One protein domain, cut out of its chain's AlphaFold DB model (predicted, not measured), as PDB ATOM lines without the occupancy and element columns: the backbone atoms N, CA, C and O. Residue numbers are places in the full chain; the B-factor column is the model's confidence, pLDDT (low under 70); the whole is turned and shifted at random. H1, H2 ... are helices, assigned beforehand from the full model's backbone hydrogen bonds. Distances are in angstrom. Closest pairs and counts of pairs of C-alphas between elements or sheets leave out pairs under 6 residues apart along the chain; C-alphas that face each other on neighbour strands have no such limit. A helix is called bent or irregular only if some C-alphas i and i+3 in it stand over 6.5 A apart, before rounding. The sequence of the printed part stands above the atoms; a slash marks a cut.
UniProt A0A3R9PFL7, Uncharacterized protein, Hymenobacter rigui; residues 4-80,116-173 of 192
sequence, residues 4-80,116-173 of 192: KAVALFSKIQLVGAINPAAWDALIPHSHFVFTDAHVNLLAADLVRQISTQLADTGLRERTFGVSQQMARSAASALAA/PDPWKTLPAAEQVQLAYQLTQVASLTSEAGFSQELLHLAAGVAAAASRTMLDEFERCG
ATOM      1  N   LYS A   4       6.748   1.260 -22.308       69.69
ATOM      2  CA  LYS A   4       5.536   2.093 -22.268       69.69
ATOM      3  C   LYS A   4       5.205   2.725 -23.624       69.69
ATOM      4  O   LYS A   4       4.041   2.754 -24.004       69.69
ATOM      5  N   ALA A   5       6.215   3.174 -24.370       69.62
ATOM      6  CA  ALA A   5       6.029   3.780 -25.689       69.62
ATOM      7  C   ALA A   5       5.570   2.746 -26.731       69.62
ATOM      8  O   ALA A   5       4.734   3.055 -27.579       69.62
ATOM      9  N   VAL A   6       6.072   1.509 -26.630       73.94
ATOM     10  CA  VAL A   6       5.627   0.375 -27.459       73.94
ATOM     11  C   VAL A   6       4.185  -0.007 -27.122       73.94
ATOM     12  O   VAL A   6       3.368  -0.139 -28.028       73.94
ATOM     13  N   ALA A   7       3.848  -0.111 -25.833       79.19
ATOM     14  CA  ALA A   7       2.486  -0.413 -25.396       79.19
ATOM     15  C   ALA A   7       1.483   0.664 -25.846       79.19
ATOM     16  O   ALA A   7       0.406   0.343 -26.347       79.19
ATOM     17  N   LEU A   8       1.844   1.945 -25.727       82.94
ATOM     18  CA  LEU A   8       1.012   3.052 -26.194       82.94
ATOM     19  C   LEU A   8       0.801   2.994 -27.711       82.94
ATOM     20  O   LEU A   8      -0.334   3.072 -28.169       82.94
ATOM     21  N   PHE A   9       1.867   2.766 -28.481       82.75
ATOM     22  CA  PHE A   9       1.759   2.583 -29.928       82.75
ATOM     23  C   PHE A   9       0.833   1.415 -30.291       82.75
ATOM     24  O   PHE A   9      -0.055   1.579 -31.123       82.75
ATOM     25  N   SER A  10       0.977   0.259 -29.634       81.56
ATOM     26  CA  SER A  10       0.094  -0.887 -29.886       81.56
ATOM     27  C   SER A  10      -1.367  -0.598 -29.550       81.56
ATOM     28  O   SER A  10      -2.248  -1.060 -30.267       81.56
ATOM     29  N   LYS A  11      -1.641   0.204 -28.511       83.50
ATOM     30  CA  LYS A  11      -3.009   0.623 -28.189       83.50
ATOM     31  C   LYS A  11      -3.579   1.539 -29.272       83.50
ATOM     32  O   LYS A  11      -4.719   1.345 -29.665       83.50
ATOM     33  N   ILE A  12      -2.792   2.490 -29.779       85.69
ATOM     34  CA  ILE A  12      -3.206   3.370 -30.885       85.69
ATOM     35  C   ILE A  12      -3.549   2.535 -32.125       85.69
ATOM     36  O   ILE A  12      -4.603   2.731 -32.721       85.69
ATOM     37  N   GLN A  13      -2.697   1.567 -32.479       85.75
ATOM     38  CA  GLN A  13      -2.945   0.659 -33.605       85.75
ATOM     39  C   GLN A  13      -4.193  -0.200 -33.391       85.75
ATOM     40  O   GLN A  13      -4.982  -0.367 -34.315       85.75
ATOM     41  N   LEU A  14      -4.396  -0.714 -32.174       83.75
ATOM     42  CA  LEU A  14      -5.594  -1.476 -31.831       83.75
ATOM     43  C   LEU A  14      -6.853  -0.629 -32.020       83.75
ATOM     44  O   LEU A  14      -7.777  -1.086 -32.675       83.75
ATOM     45  N   VAL A  15      -6.879   0.601 -31.494       81.56
ATOM     46  CA  VAL A  15      -8.034   1.499 -31.649       81.56
ATOM     47  C   VAL A  15      -8.270   1.841 -33.121       81.56
ATOM     48  O   VAL A  15      -9.407   1.789 -33.566       81.56
ATOM     49  N   GLY A  16      -7.213   2.100 -33.896       79.12
ATOM     50  CA  GLY A  16      -7.327   2.347 -35.338       79.12
ATOM     51  C   GLY A  16      -7.772   1.143 -36.167       79.12
ATOM     52  O   GLY A  16      -8.302   1.321 -37.259       79.12
ATOM     53  N   ALA A  17      -7.589  -0.077 -35.661       81.62
ATOM     54  CA  ALA A  17      -8.118  -1.283 -36.290       81.62
ATOM     55  C   ALA A  17      -9.613  -1.496 -35.999       81.62
ATOM     56  O   ALA A  17     -10.259  -2.283 -36.694       81.62
ATOM     57  N   ILE A  18     -10.173  -0.815 -34.992       76.38
ATOM     58  CA  ILE A  18     -11.606  -0.872 -34.711       76.38
ATOM     59  C   ILE A  18     -12.318   0.044 -35.704       76.38
ATOM     60  O   ILE A  18     -12.168   1.261 -35.663       76.38
ATOM     61  N   ASN A  19     -13.118  -0.547 -36.589       71.88
ATOM     62  CA  ASN A  19     -13.992   0.191 -37.491       71.88
ATOM     63  C   ASN A  19     -15.441   0.092 -36.982       71.88
ATOM     64  O   ASN A  19     -16.046  -0.975 -37.131       71.88
ATOM     65  N   PRO A  20     -16.013   1.173 -36.417       72.69
ATOM     66  CA  PRO A  20     -17.398   1.188 -35.942       72.69
ATOM     67  C   PRO A  20     -18.402   0.788 -37.030       72.69
ATOM     68  O   PRO A  20     -19.322   0.020 -36.773       72.69
ATOM     69  N   ALA A  21     -18.173   1.206 -38.279       70.69
ATOM     70  CA  ALA A  21     -19.042   0.870 -39.408       70.69
ATOM     71  C   ALA A  21     -18.964  -0.612 -39.822       70.69
ATOM     72  O   ALA A  21     -19.869  -1.116 -40.481       70.69
ATOM     73  N   ALA A  22     -17.897  -1.322 -39.442       67.12
ATOM     74  CA  ALA A  22     -17.756  -2.756 -39.694       67.12
ATOM     75  C   ALA A  22     -18.302  -3.623 -38.546       67.12
ATOM     76  O   ALA A  22     -18.337  -4.846 -38.675       67.12
ATOM     77  N   TRP A  23     -18.715  -3.017 -37.427       65.44
ATOM     78  CA  TRP A  23     -19.117  -3.753 -36.228       65.44
ATOM     79  C   TRP A  23     -20.365  -4.611 -36.456       65.44
ATOM     80  O   TRP A  23     -20.392  -5.778 -36.070       65.44
ATOM     81  N   ASP A  24     -21.344  -4.068 -37.181       60.88
ATOM     82  CA  ASP A  24     -22.587  -4.768 -37.536       60.88
ATOM     83  C   ASP A  24     -22.345  -5.958 -38.488       60.88
ATOM     84  O   ASP A  24     -23.043  -6.967 -38.446       60.88
ATOM     85  N   ALA A  25     -21.284  -5.899 -39.302       63.12
ATOM     86  CA  ALA A  25     -20.886  -7.008 -40.168       63.12
ATOM     87  C   ALA A  25     -20.147  -8.131 -39.414       63.12
ATOM     88  O   ALA A  25     -20.170  -9.281 -39.850       63.12
ATOM     89  N   LEU A  26     -19.470  -7.808 -38.306       60.62
ATOM     90  CA  LEU A  26     -18.685  -8.761 -37.513       60.62
ATOM     91  C   LEU A  26     -19.538  -9.515 -36.491       60.62
ATOM     92  O   LEU A  26     -19.328 -10.710 -36.285       60.62
ATOM     93  N   ILE A  27     -20.479  -8.825 -35.844       58.09
ATOM     94  CA  ILE A  27     -21.398  -9.418 -34.868       58.09
ATOM     95  C   ILE A  27     -22.813  -8.917 -35.179       58.09
ATOM     96  O   ILE A  27     -23.306  -8.002 -34.511       58.09
ATOM     97  N   PRO A  28     -23.471  -9.498 -36.197       56.28
ATOM     98  CA  PRO A  28     -24.815  -9.087 -36.567       56.28
ATOM     99  C   PRO A  28     -25.780  -9.272 -35.391       56.28
ATOM    100  O   PRO A  28     -25.775 -10.311 -34.725       56.28
ATOM    101  N   HIS A  29     -26.610  -8.257 -35.149       58.09
ATOM    102  CA  HIS A  29     -27.649  -8.234 -34.108       58.09
ATOM    103  C   HIS A  29     -27.151  -8.381 -32.662       58.09
ATOM    104  O   HIS A  29     -27.886  -8.853 -31.792       58.09
ATOM    105  N   SER A  30     -25.917  -7.973 -32.371       58.31
ATOM    106  CA  SER A  30     -25.476  -7.869 -30.982       58.31
ATOM    107  C   SER A  30     -26.230  -6.743 -30.257       58.31
ATOM    108  O   SER A  30     -26.443  -5.671 -30.820       58.31
ATOM    109  N   HIS A  31     -26.582  -6.959 -28.986       59.81
ATOM    110  CA  HIS A  31     -27.196  -5.938 -28.120       59.81
ATOM    111  C   HIS A  31     -26.271  -4.739 -27.833       59.81
ATOM    112  O   HIS A  31     -26.679  -3.789 -27.179       59.81
ATOM    113  N   PHE A  32     -25.018  -4.785 -28.290       67.00
ATOM    114  CA  PHE A  32     -24.032  -3.730 -28.121       67.00
ATOM    115  C   PHE A  32     -23.531  -3.243 -29.486       67.00
ATOM    116  O   PHE A  32     -22.849  -3.965 -30.222       67.00
ATOM    117  N   VAL A  33     -23.829  -1.990 -29.816       68.38
ATOM    118  CA  VAL A  33     -23.317  -1.345 -31.028       68.38
ATOM    119  C   VAL A  33     -22.107  -0.498 -30.657       68.38
ATOM    120  O   VAL A  33     -22.211   0.475 -29.911       68.38
ATOM    121  N   PHE A  34     -20.939  -0.865 -31.182       75.06
ATOM    122  CA  PHE A  34     -19.741  -0.052 -31.036       75.06
ATOM    123  C   PHE A  34     -19.821   1.148 -31.987       75.06
ATOM    124  O   PHE A  34     -19.931   0.988 -33.199       75.06
ATOM    125  N   THR A  35     -19.775   2.353 -31.428       81.31
ATOM    126  CA  THR A  35     -19.992   3.621 -32.147       81.31
ATOM    127  C   THR A  35     -18.756   4.519 -32.123       81.31
ATOM    128  O   THR A  35     -17.839   4.314 -31.325       81.31
ATOM    129  N   ASP A  36     -18.762   5.580 -32.931       85.31
ATOM    130  CA  ASP A  36     -17.709   6.607 -32.933       85.31
ATOM    131  C   ASP A  36     -17.491   7.243 -31.552       85.31
ATOM    132  O   ASP A  36     -16.370   7.599 -31.200       85.31
ATOM    133  N   ALA A  37     -18.533   7.323 -30.719       83.62
ATOM    134  CA  ALA A  37     -18.409   7.826 -29.353       83.62
ATOM    135  C   ALA A  37     -17.490   6.938 -28.489       83.62
ATOM    136  O   ALA A  37     -16.736   7.447 -27.660       83.62
ATOM    137  N   HIS A  38     -17.475   5.622 -28.726       84.25
ATOM    138  CA  HIS A  38     -16.533   4.717 -28.068       84.25
ATOM    139  C   HIS A  38     -15.100   4.952 -28.558       84.25
ATOM    140  O   HIS A  38     -14.177   5.009 -27.743       84.25
ATOM    141  N   VAL A  39     -14.907   5.140 -29.868       87.06
ATOM    142  CA  VAL A  39     -13.590   5.470 -30.442       87.06
ATOM    143  C   VAL A  39     -13.071   6.787 -29.874       87.06
ATOM    144  O   VAL A  39     -11.932   6.835 -29.418       87.06
ATOM    145  N   ASN A  40     -13.906   7.828 -29.813       87.19
ATOM    146  CA  ASN A  40     -13.523   9.132 -29.269       87.19
ATOM    147  C   ASN A  40     -13.185   9.050 -27.773       87.19
ATOM    148  O   ASN A  40     -12.244   9.708 -27.324       87.19
ATOM    149  N   LEU A  41     -13.876   8.202 -27.001       86.38
ATOM    150  CA  LEU A  41     -13.547   7.969 -25.592       86.38
ATOM    151  C   LEU A  41     -12.199   7.247 -25.428       86.38
ATOM    152  O   LEU A  41     -11.393   7.621 -24.573       86.38
ATOM    153  N   LEU A  42     -11.920   6.243 -26.264       87.75
ATOM    154  CA  LEU A  42     -10.622   5.560 -26.280       87.75
ATOM    155  C   LEU A  42      -9.502   6.506 -26.731       87.75
ATOM    156  O   LEU A  42      -8.434   6.530 -26.118       87.75
ATOM    157  N   ALA A  43      -9.753   7.330 -27.750       90.06
ATOM    158  CA  ALA A  43      -8.840   8.376 -28.194       90.06
ATOM    159  C   ALA A  43      -8.547   9.367 -27.058       90.06
ATOM    160  O   ALA A  43      -7.383   9.679 -26.816       90.06
ATOM    161  N   ALA A  44      -9.560   9.785 -26.293       89.19
ATOM    162  CA  ALA A  44      -9.380  10.661 -25.139       89.19
ATOM    163  C   ALA A  44      -8.432  10.059 -24.082       89.19
ATOM    164  O   ALA A  44      -7.525  10.746 -23.607       89.19
ATOM    165  N   ASP A  45      -8.568   8.769 -23.748       87.81
ATOM    166  CA  ASP A  45      -7.642   8.117 -22.812       87.81
ATOM    167  C   ASP A  45      -6.224   7.969 -23.392       87.81
ATOM    168  O   ASP A  45      -5.242   8.111 -22.660       87.81
ATOM    169  N   LEU A  46      -6.078   7.763 -24.706       90.94
ATOM    170  CA  LEU A  46      -4.766   7.770 -25.366       90.94
ATOM    171  C   LEU A  46      -4.092   9.145 -25.269       90.94
ATOM    172  O   LEU A  46      -2.915   9.218 -24.911       90.94
ATOM    173  N   VAL A  47      -4.830  10.236 -25.505       92.19
ATOM    174  CA  VAL A  47      -4.322  11.611 -25.336       92.19
ATOM    175  C   VAL A  47      -3.926  11.867 -23.880       92.19
ATOM    176  O   VAL A  47      -2.864  12.436 -23.618       92.19
ATOM    177  N   ARG A  48      -4.715  11.375 -22.915       90.69
ATOM    178  CA  ARG A  48      -4.374  11.433 -21.486       90.69
ATOM    179  C   ARG A  48      -3.080  10.672 -21.182       90.69
ATOM    180  O   ARG A  48      -2.215  11.187 -20.485       90.69
ATOM    181  N   GLN A  49      -2.904   9.464 -21.716       88.56
ATOM    182  CA  GLN A  49      -1.668   8.691 -21.538       88.56
ATOM    183  C   GLN A  49      -0.453   9.383 -22.178       88.56
ATOM    184  O   GLN A  49       0.647   9.301 -21.627       88.56
ATOM    185  N   ILE A  50      -0.629  10.082 -23.303       89.56
ATOM    186  CA  ILE A  50       0.438  10.883 -23.917       89.56
ATOM    187  C   ILE A  50       0.796  12.075 -23.030       89.56
ATOM    188  O   ILE A  50       1.981  12.298 -22.786       89.56
ATOM    189  N   SER A  51      -0.191  12.802 -22.494       90.19
ATOM    190  CA  SER A  51       0.075  13.982 -21.660       90.19
ATOM    191  C   SER A  51       0.953  13.636 -20.455       90.19
ATOM    192  O   SER A  51       1.920  14.340 -20.180       90.19
ATOM    193  N   THR A  52       0.726  12.482 -19.816       86.12
ATOM    194  CA  THR A  52       1.550  12.016 -18.684       86.12
ATOM    195  C   THR A  52       3.029  11.770 -19.016       86.12
ATOM    196  O   THR A  52       3.851  11.623 -18.114       86.12
ATOM    197  N   GLN A  53       3.383  11.708 -20.302       86.88
ATOM    198  CA  GLN A  53       4.737  11.433 -20.789       86.88
ATOM    199  C   GLN A  53       5.417  12.667 -21.406       86.88
ATOM    200  O   GLN A  53       6.589  12.599 -21.786       86.88
ATOM    201  N   LEU A  54       4.717  13.802 -21.497       87.38
ATOM    202  CA  LEU A  54       5.284  15.042 -22.020       87.38
ATOM    203  C   LEU A  54       6.220  15.694 -20.998       87.38
ATOM    204  O   LEU A  54       5.884  15.842 -19.822       87.38
ATOM    205  N   ALA A  55       7.400  16.099 -21.473       85.56
ATOM    206  CA  ALA A  55       8.410  16.754 -20.643       85.56
ATOM    207  C   ALA A  55       8.073  18.227 -20.356       85.56
ATOM    208  O   ALA A  55       8.382  18.732 -19.280       85.56
ATOM    209  N   ASP A  56       7.433  18.912 -21.308       86.56
ATOM    210  CA  ASP A  56       7.020  20.308 -21.161       86.56
ATOM    211  C   ASP A  56       5.699  20.401 -20.380       86.56
ATOM    212  O   ASP A  56       4.662  19.894 -20.817       86.56
ATOM    213  N   THR A  57       5.736  21.068 -19.224       84.69
ATOM    214  CA  THR A  57       4.578  21.234 -18.332       84.69
ATOM    215  C   THR A  57       3.409  21.964 -18.999       84.69
ATOM    216  O   THR A  57       2.261  21.571 -18.803       84.69
ATOM    217  N   GLY A  58       3.670  22.983 -19.822       88.19
ATOM    218  CA  GLY A  58       2.615  23.758 -20.476       88.19
ATOM    219  C   GLY A  58       1.916  22.969 -21.583       88.19
ATOM    220  O   GLY A  58       0.686  22.959 -21.668       88.19
ATOM    221  N   LEU A  59       2.680  22.259 -22.416       90.12
ATOM    222  CA  LEU A  59       2.131  21.361 -23.436       90.12
ATOM    223  C   LEU A  59       1.383  20.196 -22.802       90.12
ATOM    224  O   LEU A  59       0.334  19.789 -23.301       90.12
ATOM    225  N   ARG A  60       1.879  19.692 -21.677       88.06
ATOM    226  CA  ARG A  60       1.215  18.652 -20.908       88.06
ATOM    227  C   ARG A  60      -0.153  19.082 -20.395       88.06
ATOM    228  O   ARG A  60      -1.118  18.359 -20.623       88.06
ATOM    229  N   GLU A  61      -0.243  20.217 -19.708       89.25
ATOM    230  CA  GLU A  61      -1.507  20.720 -19.156       89.25
ATOM    231  C   GLU A  61      -2.535  20.960 -20.260       89.25
ATOM    232  O   GLU A  61      -3.686  20.542 -20.134       89.25
ATOM    233  N   ARG A  62      -2.106  21.534 -21.391       92.19
ATOM    234  CA  ARG A  62      -2.965  21.696 -22.572       92.19
ATOM    235  C   ARG A  62      -3.431  20.352 -23.123       92.19
ATOM    236  O   ARG A  62      -4.625  20.161 -23.311       92.19
ATOM    237  N   THR A  63      -2.518  19.401 -23.318       92.38
ATOM    238  CA  THR A  63      -2.850  18.059 -23.832       92.38
ATOM    239  C   THR A  63      -3.809  17.321 -22.893       92.38
ATOM    240  O   THR A  63      -4.753  16.676 -23.343       92.38
ATOM    241  N   PHE A  64      -3.622  17.449 -21.576       91.25
ATOM    242  CA  PHE A  64      -4.546  16.902 -20.587       91.25
ATOM    243  C   PHE A  64      -5.919  17.589 -20.640       91.25
ATOM    244  O   PHE A  64      -6.940  16.901 -20.642       91.25
ATOM    245  N   GLY A  65      -5.959  18.918 -20.763       90.31
ATOM    246  CA  GLY A  65      -7.199  19.676 -20.941       90.31
ATOM    247  C   GLY A  65      -8.003  19.210 -22.157       90.31
ATOM    248  O   GLY A  65      -9.196  18.937 -22.028       90.31
ATOM    249  N   VAL A  66      -7.340  19.010 -23.300       93.44
ATOM    250  CA  VAL A  66      -7.966  18.453 -24.513       93.44
ATOM    251  C   VAL A  66      -8.497  17.046 -24.259       93.44
ATOM    252  O   VAL A  66      -9.654  16.771 -24.564       93.44
ATOM    253  N   SER A  67      -7.716  16.172 -23.611       91.75
ATOM    254  CA  SER A  67      -8.181  14.817 -23.274       91.75
ATOM    255  C   SER A  67      -9.451  14.823 -22.418       91.75
ATOM    256  O   SER A  67     -10.348  14.007 -22.622       91.75
ATOM    257  N   GLN A  68      -9.572  15.777 -21.490       89.56
ATOM    258  CA  GLN A  68     -10.749  15.906 -20.640       89.56
ATOM    259  C   GLN A  68     -11.969  16.395 -21.429       89.56
ATOM    260  O   GLN A  68     -13.079  15.915 -21.196       89.56
ATOM    261  N   GLN A  69     -11.781  17.329 -22.363       90.88
ATOM    262  CA  GLN A  69     -12.853  17.807 -23.238       90.88
ATOM    263  C   GLN A  69     -13.338  16.702 -24.178       90.88
ATOM    264  O   GLN A  69     -14.544  16.472 -24.260       90.88
ATOM    265  N   MET A  70     -12.414  15.956 -24.790       89.88
ATOM    266  CA  MET A  70     -12.731  14.786 -25.613       89.88
ATOM    267  C   MET A  70     -13.519  13.740 -24.820       89.88
ATOM    268  O   MET A  70     -14.562  13.279 -25.275       89.88
ATOM    269  N   ALA A  71     -13.071  13.406 -23.603       87.25
ATOM    270  CA  ALA A  71     -13.757  12.434 -22.755       87.25
ATOM    271  C   ALA A  71     -15.176  12.887 -22.381       87.25
ATOM    272  O   ALA A  71     -16.094  12.072 -22.379       87.25
ATOM    273  N   ARG A  72     -15.378  14.180 -22.090       83.06
ATOM    274  CA  ARG A  72     -16.709  14.740 -21.798       83.06
ATOM    275  C   ARG A  72     -17.624  14.711 -23.020       83.06
ATOM    276  O   ARG A  72     -18.778  14.314 -22.877       83.06
ATOM    277  N   SER A  73     -17.111  15.096 -24.193       84.44
ATOM    278  CA  SER A  73     -17.847  15.029 -25.463       84.44
ATOM    279  C   SER A  73     -18.292  13.591 -25.741       84.44
ATOM    280  O   SER A  73     -19.490  13.306 -25.788       84.44
ATOM    281  N   ALA A  74     -17.341  12.653 -25.757       84.31
ATOM    282  CA  ALA A  74     -17.599  11.239 -25.993       84.31
ATOM    283  C   ALA A  74     -18.559  10.620 -24.962       84.31
ATOM    284  O   ALA A  74     -19.502   9.929 -25.338       84.31
ATOM    285  N   ALA A  75     -18.380  10.901 -23.666       78.69
ATOM    286  CA  ALA A  75     -19.272  10.405 -22.618       78.69
ATOM    287  C   ALA A  75     -20.702  10.943 -22.764       78.69
ATOM    288  O   ALA A  75     -21.657  10.204 -22.535       78.69
ATOM    289  N   SER A  76     -20.864  12.206 -23.173       78.19
ATOM    290  CA  SER A  76     -22.188  12.777 -23.431       78.19
ATOM    291  C   SER A  76     -22.876  12.119 -24.631       78.19
ATOM    292  O   SER A  76     -24.056  11.785 -24.539       78.19
ATOM    293  N   ALA A  77     -22.135  11.837 -25.707       79.12
ATOM    294  CA  ALA A  77     -22.647  11.106 -26.865       79.12
ATOM    295  C   ALA A  77     -23.027   9.654 -26.520       79.12
ATOM    296  O   ALA A  77     -24.062   9.172 -26.974       79.12
ATOM    297  N   LEU A  78     -22.242   8.977 -25.671       78.06
ATOM    298  CA  LEU A  78     -22.578   7.641 -25.170       78.06
ATOM    299  C   LEU A  78     -23.849   7.662 -24.317       78.06
ATOM    300  O   LEU A  78     -24.745   6.861 -24.552       78.06
ATOM    301  N   ALA A  79     -23.965   8.600 -23.376       74.81
ATOM    302  CA  ALA A  79     -25.152   8.719 -22.532       74.81
ATOM    303  C   ALA A  79     -26.419   9.042 -23.342       74.81
ATOM    304  O   ALA A  79     -27.493   8.544 -23.028       74.81
ATOM    305  N   ALA A  80     -26.297   9.844 -24.406       70.38
ATOM    306  CA  ALA A  80     -27.404  10.146 -25.314       70.38
ATOM    307  C   ALA A  80     -27.821   8.948 -26.188       70.38
ATOM    308  O   ALA A  80     -28.932   8.941 -26.707       70.38
ATOM    309  N   PRO A 116       2.971  11.018 -13.519       59.09
ATOM    310  CA  PRO A 116       3.593  11.101 -12.195       59.09
ATOM    311  C   PRO A 116       4.420  12.373 -11.939       59.09
ATOM    312  O   PRO A 116       5.166  12.820 -12.809       59.09
ATOM    313  N   ASP A 117       4.381  12.857 -10.695       56.38
ATOM    314  CA  ASP A 117       5.356  13.809 -10.146       56.38
ATOM    315  C   ASP A 117       6.506  13.076  -9.399       56.38
ATOM    316  O   ASP A 117       6.233  12.192  -8.584       56.38
ATOM    317  N   PRO A 118       7.792  13.431  -9.605       63.16
ATOM    318  CA  PRO A 118       8.292  14.348 -10.618       63.16
ATOM    319  C   PRO A 118       8.272  13.710 -12.012       63.16
ATOM    320  O   PRO A 118       8.459  12.505 -12.191       63.16
ATOM    321  N   TRP A 119       8.108  14.567 -13.010       62.88
ATOM    322  CA  TRP A 119       8.060  14.184 -14.412       62.88
ATOM    323  C   TRP A 119       9.320  13.453 -14.828       62.88
ATOM    324  O   TRP A 119      10.436  13.952 -14.665       62.88
ATOM    325  N   LYS A 120       9.143  12.263 -15.405       62.25
ATOM    326  CA  LYS A 120      10.271  11.553 -15.989       62.25
ATOM    327  C   LYS A 120      10.697  12.308 -17.245       62.25
ATOM    328  O   LYS A 120       9.955  12.352 -18.221       62.25
ATOM    329  N   THR A 121      11.888  12.896 -17.218       65.12
ATOM    330  CA  THR A 121      12.479  13.544 -18.386       65.12
ATOM    331  C   THR A 121      12.793  12.478 -19.429       65.12
ATOM    332  O   THR A 121      13.669  11.631 -19.246       65.12
ATOM    333  N   LEU A 122      12.015  12.467 -20.510       71.56
ATOM    334  CA  LEU A 122      12.316  11.629 -21.664       71.56
ATOM    335  C   LEU A 122      13.300  12.370 -22.573       71.56
ATOM    336  O   LEU A 122      13.202  13.595 -22.694       71.56
ATOM    337  N   PRO A 123      14.220  11.653 -23.236       82.00
ATOM    338  CA  PRO A 123      15.090  12.259 -24.229       82.00
ATOM    339  C   PRO A 123      14.256  12.859 -25.360       82.00
ATOM    340  O   PRO A 123      13.168  12.375 -25.688       82.00
ATOM    341  N   ALA A 124      14.791  13.889 -26.008       83.81
ATOM    342  CA  ALA A 124      14.067  14.617 -27.041       83.81
ATOM    343  C   ALA A 124      13.582  13.712 -28.195       83.81
ATOM    344  O   ALA A 124      12.508  13.931 -28.751       83.81
ATOM    345  N   ALA A 125      14.312  12.636 -28.510       82.81
ATOM    346  CA  ALA A 125      13.896  11.649 -29.510       82.81
ATOM    347  C   ALA A 125      12.578  10.940 -29.154       82.81
ATOM    348  O   ALA A 125      11.744  10.712 -30.028       82.81
ATOM    349  N   GLU A 126      12.354  10.638 -27.874       86.38
ATOM    350  CA  GLU A 126      11.099  10.038 -27.416       86.38
ATOM    351  C   GLU A 126       9.949  11.058 -27.443       86.38
ATOM    352  O   GLU A 126       8.825  10.697 -27.784       86.38
ATOM    353  N   GLN A 127      10.221  12.343 -27.193       88.81
ATOM    354  CA  GLN A 127       9.214  13.407 -27.324       88.81
ATOM    355  C   GLN A 127       8.741  13.584 -28.780       88.81
ATOM    356  O   GLN A 127       7.549  13.762 -29.022       88.81
ATOM    357  N   VAL A 128       9.633  13.446 -29.771       90.12
ATOM    358  CA  VAL A 128       9.242  13.433 -31.198       90.12
ATOM    359  C   VAL A 128       8.338  12.238 -31.516       90.12
ATOM    360  O   VAL A 128       7.370  12.371 -32.266       90.12
ATOM    361  N   GLN A 129       8.600  11.075 -30.917       89.56
ATOM    362  CA  GLN A 129       7.726   9.917 -31.079       89.56
ATOM    363  C   GLN A 129       6.339  10.158 -30.460       89.56
ATOM    364  O   GLN A 129       5.337   9.792 -31.072       89.56
ATOM    365  N   LEU A 130       6.258  10.793 -29.286       90.12
ATOM    366  CA  LEU A 130       4.978  11.173 -28.675       90.12
ATOM    367  C   LEU A 130       4.203  12.165 -29.554       90.12
ATOM    368  O   LEU A 130       2.992  12.023 -29.710       90.12
ATOM    369  N   ALA A 131       4.891  13.119 -30.189       92.69
ATOM    370  CA  ALA A 131       4.278  14.016 -31.167       92.69
ATOM    371  C   ALA A 131       3.684  13.244 -32.354       92.69
ATOM    372  O   ALA A 131       2.549  13.492 -32.749       92.69
ATOM    373  N   TYR A 132       4.407  12.258 -32.888       92.88
ATOM    374  CA  TYR A 132       3.882  11.384 -33.938       92.88
ATOM    375  C   TYR A 132       2.687  10.542 -33.461       92.88
ATOM    376  O   TYR A 132       1.719  10.349 -34.186       92.88
ATOM    377  N   GLN A 133       2.698  10.069 -32.217       92.62
ATOM    378  CA  GLN A 133       1.551   9.362 -31.648       92.62
ATOM    379  C   GLN A 133       0.324  10.272 -31.504       92.62
ATOM    380  O   GLN A 133      -0.785   9.819 -31.769       92.62
ATOM    381  N   LEU A 134       0.499  11.558 -31.172       93.12
ATOM    382  CA  LEU A 134      -0.601  12.532 -31.180       93.12
ATOM    383  C   LEU A 134      -1.209  12.706 -32.572       93.12
ATOM    384  O   LEU A 134      -2.432  12.760 -32.681       93.12
ATOM    385  N   THR A 135      -0.400  12.743 -33.636       94.00
ATOM    386  CA  THR A 135      -0.945  12.833 -35.003       94.00
ATOM    387  C   THR A 135      -1.697  11.567 -35.401       94.00
ATOM    388  O   THR A 135      -2.718  11.657 -36.078       94.00
ATOM    389  N   GLN A 136      -1.250  10.395 -34.941       93.38
ATOM    390  CA  GLN A 136      -2.008   9.159 -35.129       93.38
ATOM    391  C   GLN A 136      -3.350   9.218 -34.396       93.38
ATOM    392  O   GLN A 136      -4.376   8.941 -35.005       93.38
ATOM    393  N   VAL A 137      -3.381   9.647 -33.132       91.88
ATOM    394  CA  VAL A 137      -4.640   9.772 -32.377       91.88
ATOM    395  C   VAL A 137      -5.572  10.826 -32.989       91.88
ATOM    396  O   VAL A 137      -6.782  10.618 -33.025       91.88
ATOM    397  N   ALA A 138      -5.029  11.902 -33.563       93.12
ATOM    398  CA  ALA A 138      -5.806  12.905 -34.294       93.12
ATOM    399  C   ALA A 138      -6.553  12.326 -35.507       93.12
ATOM    400  O   ALA A 138      -7.588  12.865 -35.893       93.12
ATOM    401  N   SER A 139      -6.052  11.236 -36.098       91.12
ATOM    402  CA  SER A 139      -6.734  10.532 -37.192       91.12
ATOM    403  C   SER A 139      -7.823   9.559 -36.727       91.12
ATOM    404  O   SER A 139      -8.604   9.100 -37.552       91.12
ATOM    405  N   LEU A 140      -7.876   9.241 -35.427       88.56
ATOM    406  CA  LEU A 140      -8.850   8.303 -34.855       88.56
ATOM    407  C   LEU A 140     -10.147   8.982 -34.420       88.56
ATOM    408  O   LEU A 140     -11.184   8.333 -34.366       88.56
ATOM    409  N   THR A 141     -10.086  10.265 -34.063       89.00
ATOM    410  CA  THR A 141     -11.271  11.006 -33.625       89.00
ATOM    411  C   THR A 141     -12.161  11.369 -34.811       89.00
ATOM    412  O   THR A 141     -11.674  11.847 -35.837       89.00
ATOM    413  N   SER A 142     -13.473  11.195 -34.655       87.81
ATOM    414  CA  SER A 142     -14.464  11.655 -35.638       87.81
ATOM    415  C   SER A 142     -14.727  13.167 -35.557       87.81
ATOM    416  O   SER A 142     -15.343  13.752 -36.449       87.81
ATOM    417  N   GLU A 143     -14.230  13.833 -34.512       90.69
ATOM    418  CA  GLU A 143     -14.446  15.258 -34.262       90.69
ATOM    419  C   GLU A 143     -13.309  16.110 -34.846       90.69
ATOM    420  O   GLU A 143     -12.185  16.137 -34.334       90.69
ATOM    421  N   ALA A 144     -13.617  16.865 -35.908       91.75
ATOM    422  CA  ALA A 144     -12.637  17.675 -36.640       91.75
ATOM    423  C   ALA A 144     -11.924  18.725 -35.765       91.75
ATOM    424  O   ALA A 144     -10.734  18.978 -35.961       91.75
ATOM    425  N   GLY A 145     -12.627  19.307 -34.785       92.50
ATOM    426  CA  GLY A 145     -12.051  20.279 -33.849       92.50
ATOM    427  C   GLY A 145     -10.927  19.673 -33.010       92.50
ATOM    428  O   GLY A 145      -9.815  20.201 -32.988       92.50
ATOM    429  N   PHE A 146     -11.174  18.506 -32.407       93.75
ATOM    430  CA  PHE A 146     -10.153  17.793 -31.640       93.75
ATOM    431  C   PHE A 146      -9.023  17.270 -32.523       93.75
ATOM    432  O   PHE A 146      -7.868  17.318 -32.112       93.75
ATOM    433  N   SER A 147      -9.314  16.835 -33.752       94.50
ATOM    434  CA  SER A 147      -8.268  16.442 -34.703       94.50
ATOM    435  C   SER A 147      -7.280  17.590 -34.956       94.50
ATOM    436  O   SER A 147      -6.071  17.421 -34.785       94.50
ATOM    437  N   GLN A 148      -7.779  18.790 -35.274       96.38
ATOM    438  CA  GLN A 148      -6.925  19.965 -35.484       96.38
ATOM    439  C   GLN A 148      -6.141  20.345 -34.228       96.38
ATOM    440  O   GLN A 148      -4.942  20.619 -34.306       96.38
ATOM    441  N   GLU A 149      -6.787  20.340 -33.065       95.06
ATOM    442  CA  GLU A 149      -6.136  20.702 -31.808       95.06
ATOM    443  C   GLU A 149      -5.009  19.723 -31.441       95.06
ATOM    444  O   GLU A 149      -3.912  20.146 -31.064       95.06
ATOM    445  N   LEU A 150      -5.218  18.420 -31.648       96.00
ATOM    446  CA  LEU A 150      -4.191  17.395 -31.453       96.00
ATOM    447  C   LEU A 150      -3.021  17.544 -32.432       96.00
ATOM    448  O   LEU A 150      -1.869  17.374 -32.028       96.00
ATOM    449  N   LEU A 151      -3.279  17.914 -33.690       96.50
ATOM    450  CA  LEU A 151      -2.221  18.221 -34.660       96.50
ATOM    451  C   LEU A 151      -1.411  19.460 -34.248       96.50
ATOM    452  O   LEU A 151      -0.182  19.460 -34.355       96.50
ATOM    453  N   HIS A 152      -2.069  20.496 -33.723       96.50
ATOM    454  CA  HIS A 152      -1.389  21.674 -33.181       96.50
ATOM    455  C   HIS A 152      -0.526  21.331 -31.959       96.50
ATOM    456  O   HIS A 152       0.619  21.783 -31.871       96.50
ATOM    457  N   LEU A 153      -1.033  20.499 -31.045       95.75
ATOM    458  CA  LEU A 153      -0.265  20.008 -29.900       95.75
ATOM    459  C   LEU A 153       0.933  19.165 -30.344       95.75
ATOM    460  O   LEU A 153       2.041  19.384 -29.855       95.75
ATOM    461  N   ALA A 154       0.749  18.268 -31.315       94.88
ATOM    462  CA  ALA A 154       1.829  17.471 -31.891       94.88
ATOM    463  C   ALA A 154       2.944  18.354 -32.469       94.88
ATOM    464  O   ALA A 154       4.121  18.139 -32.177       94.88
ATOM    465  N   ALA A 155       2.584  19.391 -33.232       95.88
ATOM    466  CA  ALA A 155       3.545  20.353 -33.763       95.88
ATOM    467  C   ALA A 155       4.296  21.094 -32.640       95.88
ATOM    468  O   ALA A 155       5.513  21.266 -32.723       95.88
ATOM    469  N   GLY A 156       3.596  21.478 -31.567       94.56
ATOM    470  CA  GLY A 156       4.199  22.097 -30.384       94.56
ATOM    471  C   GLY A 156       5.218  21.191 -29.686       94.56
ATOM    472  O   GLY A 156       6.335  21.627 -29.408       94.56
ATOM    473  N   VAL A 157       4.869  19.919 -29.466       93.38
ATOM    474  CA  VAL A 157       5.761  18.919 -28.851       93.38
ATOM    475  C   VAL A 157       6.985  18.665 -29.730       93.38
ATOM    476  O   VAL A 157       8.112  18.691 -29.236       93.38
ATOM    477  N   ALA A 158       6.794  18.487 -31.040       93.56
ATOM    478  CA  ALA A 158       7.895  18.285 -31.979       93.56
ATOM    479  C   ALA A 158       8.844  19.494 -32.028       93.56
ATOM    480  O   ALA A 158      10.065  19.319 -32.060       93.56
ATOM    481  N   ALA A 159       8.306  20.716 -31.990       92.88
ATOM    482  CA  ALA A 159       9.102  21.938 -31.966       92.88
ATOM    483  C   ALA A 159       9.917  22.065 -30.670       92.88
ATOM    484  O   ALA A 159      11.108  22.374 -30.730       92.88
ATOM    485  N   ALA A 160       9.304  21.796 -29.511       90.50
ATOM    486  CA  ALA A 160       9.993  21.811 -28.222       90.50
ATOM    487  C   ALA A 160      11.122  20.769 -28.178       90.50
ATOM    488  O   ALA A 160      12.263  21.105 -27.868       90.50
ATOM    489  N   ALA A 161      10.830  19.534 -28.593       89.94
ATOM    490  CA  ALA A 161      11.810  18.456 -28.648       89.94
ATOM    491  C   ALA A 161      12.980  18.776 -29.590       89.94
ATOM    492  O   ALA A 161      14.137  18.566 -29.236       89.94
ATOM    493  N   SER A 162      12.699  19.334 -30.769       89.06
ATOM    494  CA  SER A 162      13.739  19.693 -31.745       89.06
ATOM    495  C   SER A 162      14.696  20.759 -31.208       89.06
ATOM    496  O   SER A 162      15.895  20.689 -31.471       89.06
ATOM    497  N   ARG A 163      14.191  21.723 -30.424       88.44
ATOM    498  CA  ARG A 163      15.038  22.720 -29.746       88.44
ATOM    499  C   ARG A 163      15.954  22.055 -28.725       88.44
ATOM    500  O   ARG A 163      17.152  22.294 -28.755       88.44
ATOM    501  N   THR A 164      15.421  21.152 -27.904       86.56
ATOM    502  CA  THR A 164      16.233  20.401 -26.936       86.56
ATOM    503  C   THR A 164      17.304  19.546 -27.617       86.56
ATOM    504  O   THR A 164      18.440  19.533 -27.156       86.56
ATOM    505  N   MET A 165      16.993  18.888 -28.743       84.75
ATOM    506  CA  MET A 165      18.001  18.153 -29.523       84.75
ATOM    507  C   MET A 165      19.124  19.061 -30.026       84.75
ATOM    508  O   MET A 165      20.285  18.657 -30.020       84.75
ATOM    509  N   LEU A 166      18.781  20.263 -30.496       85.31
ATOM    510  CA  LEU A 166      19.764  21.229 -30.976       85.31
ATOM    511  C   LEU A 166      20.669  21.695 -29.830       85.31
ATOM    512  O   LEU A 166      21.888  21.651 -29.972       85.31
ATOM    513  N   ASP A 167      20.084  22.041 -28.683       83.94
ATOM    514  CA  ASP A 167      20.828  22.452 -27.490       83.94
ATOM    515  C   ASP A 167      21.769  21.338 -26.995       83.94
ATOM    516  O   ASP A 167      22.912  21.596 -26.608       83.94
ATOM    517  N   GLU A 168      21.311  20.082 -27.012       79.25
ATOM    518  CA  GLU A 168      22.133  18.908 -26.691       79.25
ATOM    519  C   GLU A 168      23.287  18.744 -27.688       79.25
ATOM    520  O   GLU A 168      24.433  18.540 -27.283       79.25
ATOM    521  N   PHE A 169      23.009  18.885 -28.987       79.31
ATOM    522  CA  PHE A 169      24.014  18.781 -30.042       79.31
ATOM    523  C   PHE A 169      25.098  19.859 -29.920       79.31
ATOM    524  O   PHE A 169      26.289  19.551 -30.009       79.31
ATOM    525  N   GLU A 170      24.708  21.112 -29.671       81.25
ATOM    526  CA  GLU A 170      25.640  22.227 -29.481       81.25
ATOM    527  C   GLU A 170      26.540  22.016 -28.254       81.25
ATOM    528  O   GLU A 170      27.740  22.298 -28.303       81.25
ATOM    529  N   ARG A 171      26.000  21.437 -27.173       80.19
ATOM    530  CA  ARG A 171      26.766  21.107 -25.958       80.19
ATOM    531  C   ARG A 171      27.715  19.925 -26.136       80.19
ATOM    532  O   ARG A 171      28.761  19.896 -25.490       80.19
ATOM    533  N   CYS A 172      27.392  18.962 -26.998       74.06
ATOM    534  CA  CYS A 172      28.234  17.787 -27.230       74.06
ATOM    535  C   CYS A 172      29.559  18.100 -27.949       74.06
ATOM    536  O   CYS A 172      30.415  17.219 -28.044       74.06
ATOM    537  N   GLY A 173      29.758  19.322 -28.462       69.94
ATOM    538  CA  GLY A 173      31.018  19.735 -29.096       69.94
ATOM    539  C   GLY A 173      31.365  18.942 -30.363       69.94
ATOM    540  O   GLY A 173      32.505  18.976 -30.838       69.94
TER     541      GLY A 173
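Overview. This is residues 4 to 80 and 116 to 173 of the 192 residues of an uncharacterized protein of Hymenobacter rigui (UniProt A0A3R9PFL7). Look first at the longest helix, H6, which folds back on H5 as a hairpin; a second helical hairpin, H3 and H4, is beside it and shifted along the long axis, and H1 packs over H3 and H5 to complete an elongated, nearly aligned five-helix bundle. The short H2 lies beyond one end of H1, and the loop residues 27 to 31 stick out there with residues 25 and 26 of H2, far from the last residues of H6. The printed part has 135 residues with six named helices, H1 to H6 in chain order, and no named strand, so its class is all helix. It is only just compact, close to loose, with a radius of gyration of the C-alphas of 16.8 A, and its C-alphas span 65 by 26 by 25 A.

Along the chain. Find C-alpha 144 at (-12.637, 17.675, -36.640); from there H6, residues 144 to 171, runs 41.0 A to C-alpha 171 at (26.766, 21.107, -25.958). Before it comes H5, residues 124 to 138, 21.2 A long. H4, residues 57 to 80, measures 34.6 A, and H3, residues 36 to 51, measures 22.3 A. Go back to C-alpha 4 at (5.536, 2.093, -22.268) for H1, residues 4 to 17, 19.9 A long. H2, residues 20 to 26, is only just irregular: C-alphas 21 and 24 are 6.9 A apart.

Arrangement. H5 and H6 touch as a hairpin, at a shallow tilt of 10 degrees, with the C-alphas of Ala 131 and Ala 154 closest at 4.3 A. With residues 146 to 157 alone, H6 touches H4, closest at the C-alphas of Thr 63 and Leu 153, 6.9 A. H3 and H4 are the other hairpin, at a shallow tilt of 18 degrees, with the C-alphas of Ala 44 and Ser 67 closest at 4.7 A. H3 touches H5 with residues 43 to 50 alone, the C-alphas of Ala 43 and Val 137 closest at 6.1 A, and they run opposite ways. H1 touches H3, closest at the C-alphas of Val 15 and Val 39, 6.9 A. With residues 9 to 12 alone, H1 touches H5, closest at the C-alphas of Ile 12 and Val 137, 6.7 A. H2 is close to H3 but not clearly touching; the C-alphas of Pro 20 and Asp 36 are closest at 6.2 A. H1 is apart from H4 and H6. Each O i to N i+4 pair is within hydrogen-bond range in H1, H3, H4, H5 and H6; H2 has 1 of 3, beside 3 of 4 O i to N i+3 pairs.

Size, cuts and confidence. The two C-alphas farthest apart are those of His 29 and Gly 173, 65.2 A. Residues 81 to 115 are not printed, and C-alphas 80 and 116 stand 33.7 A apart across the cut. Of the links that are printed whole, none is long. Mean pLDDT of the printed part is 83.1; look for values under 70 at residues 4 to 5, 22 to 33, 116 to 121 and 173.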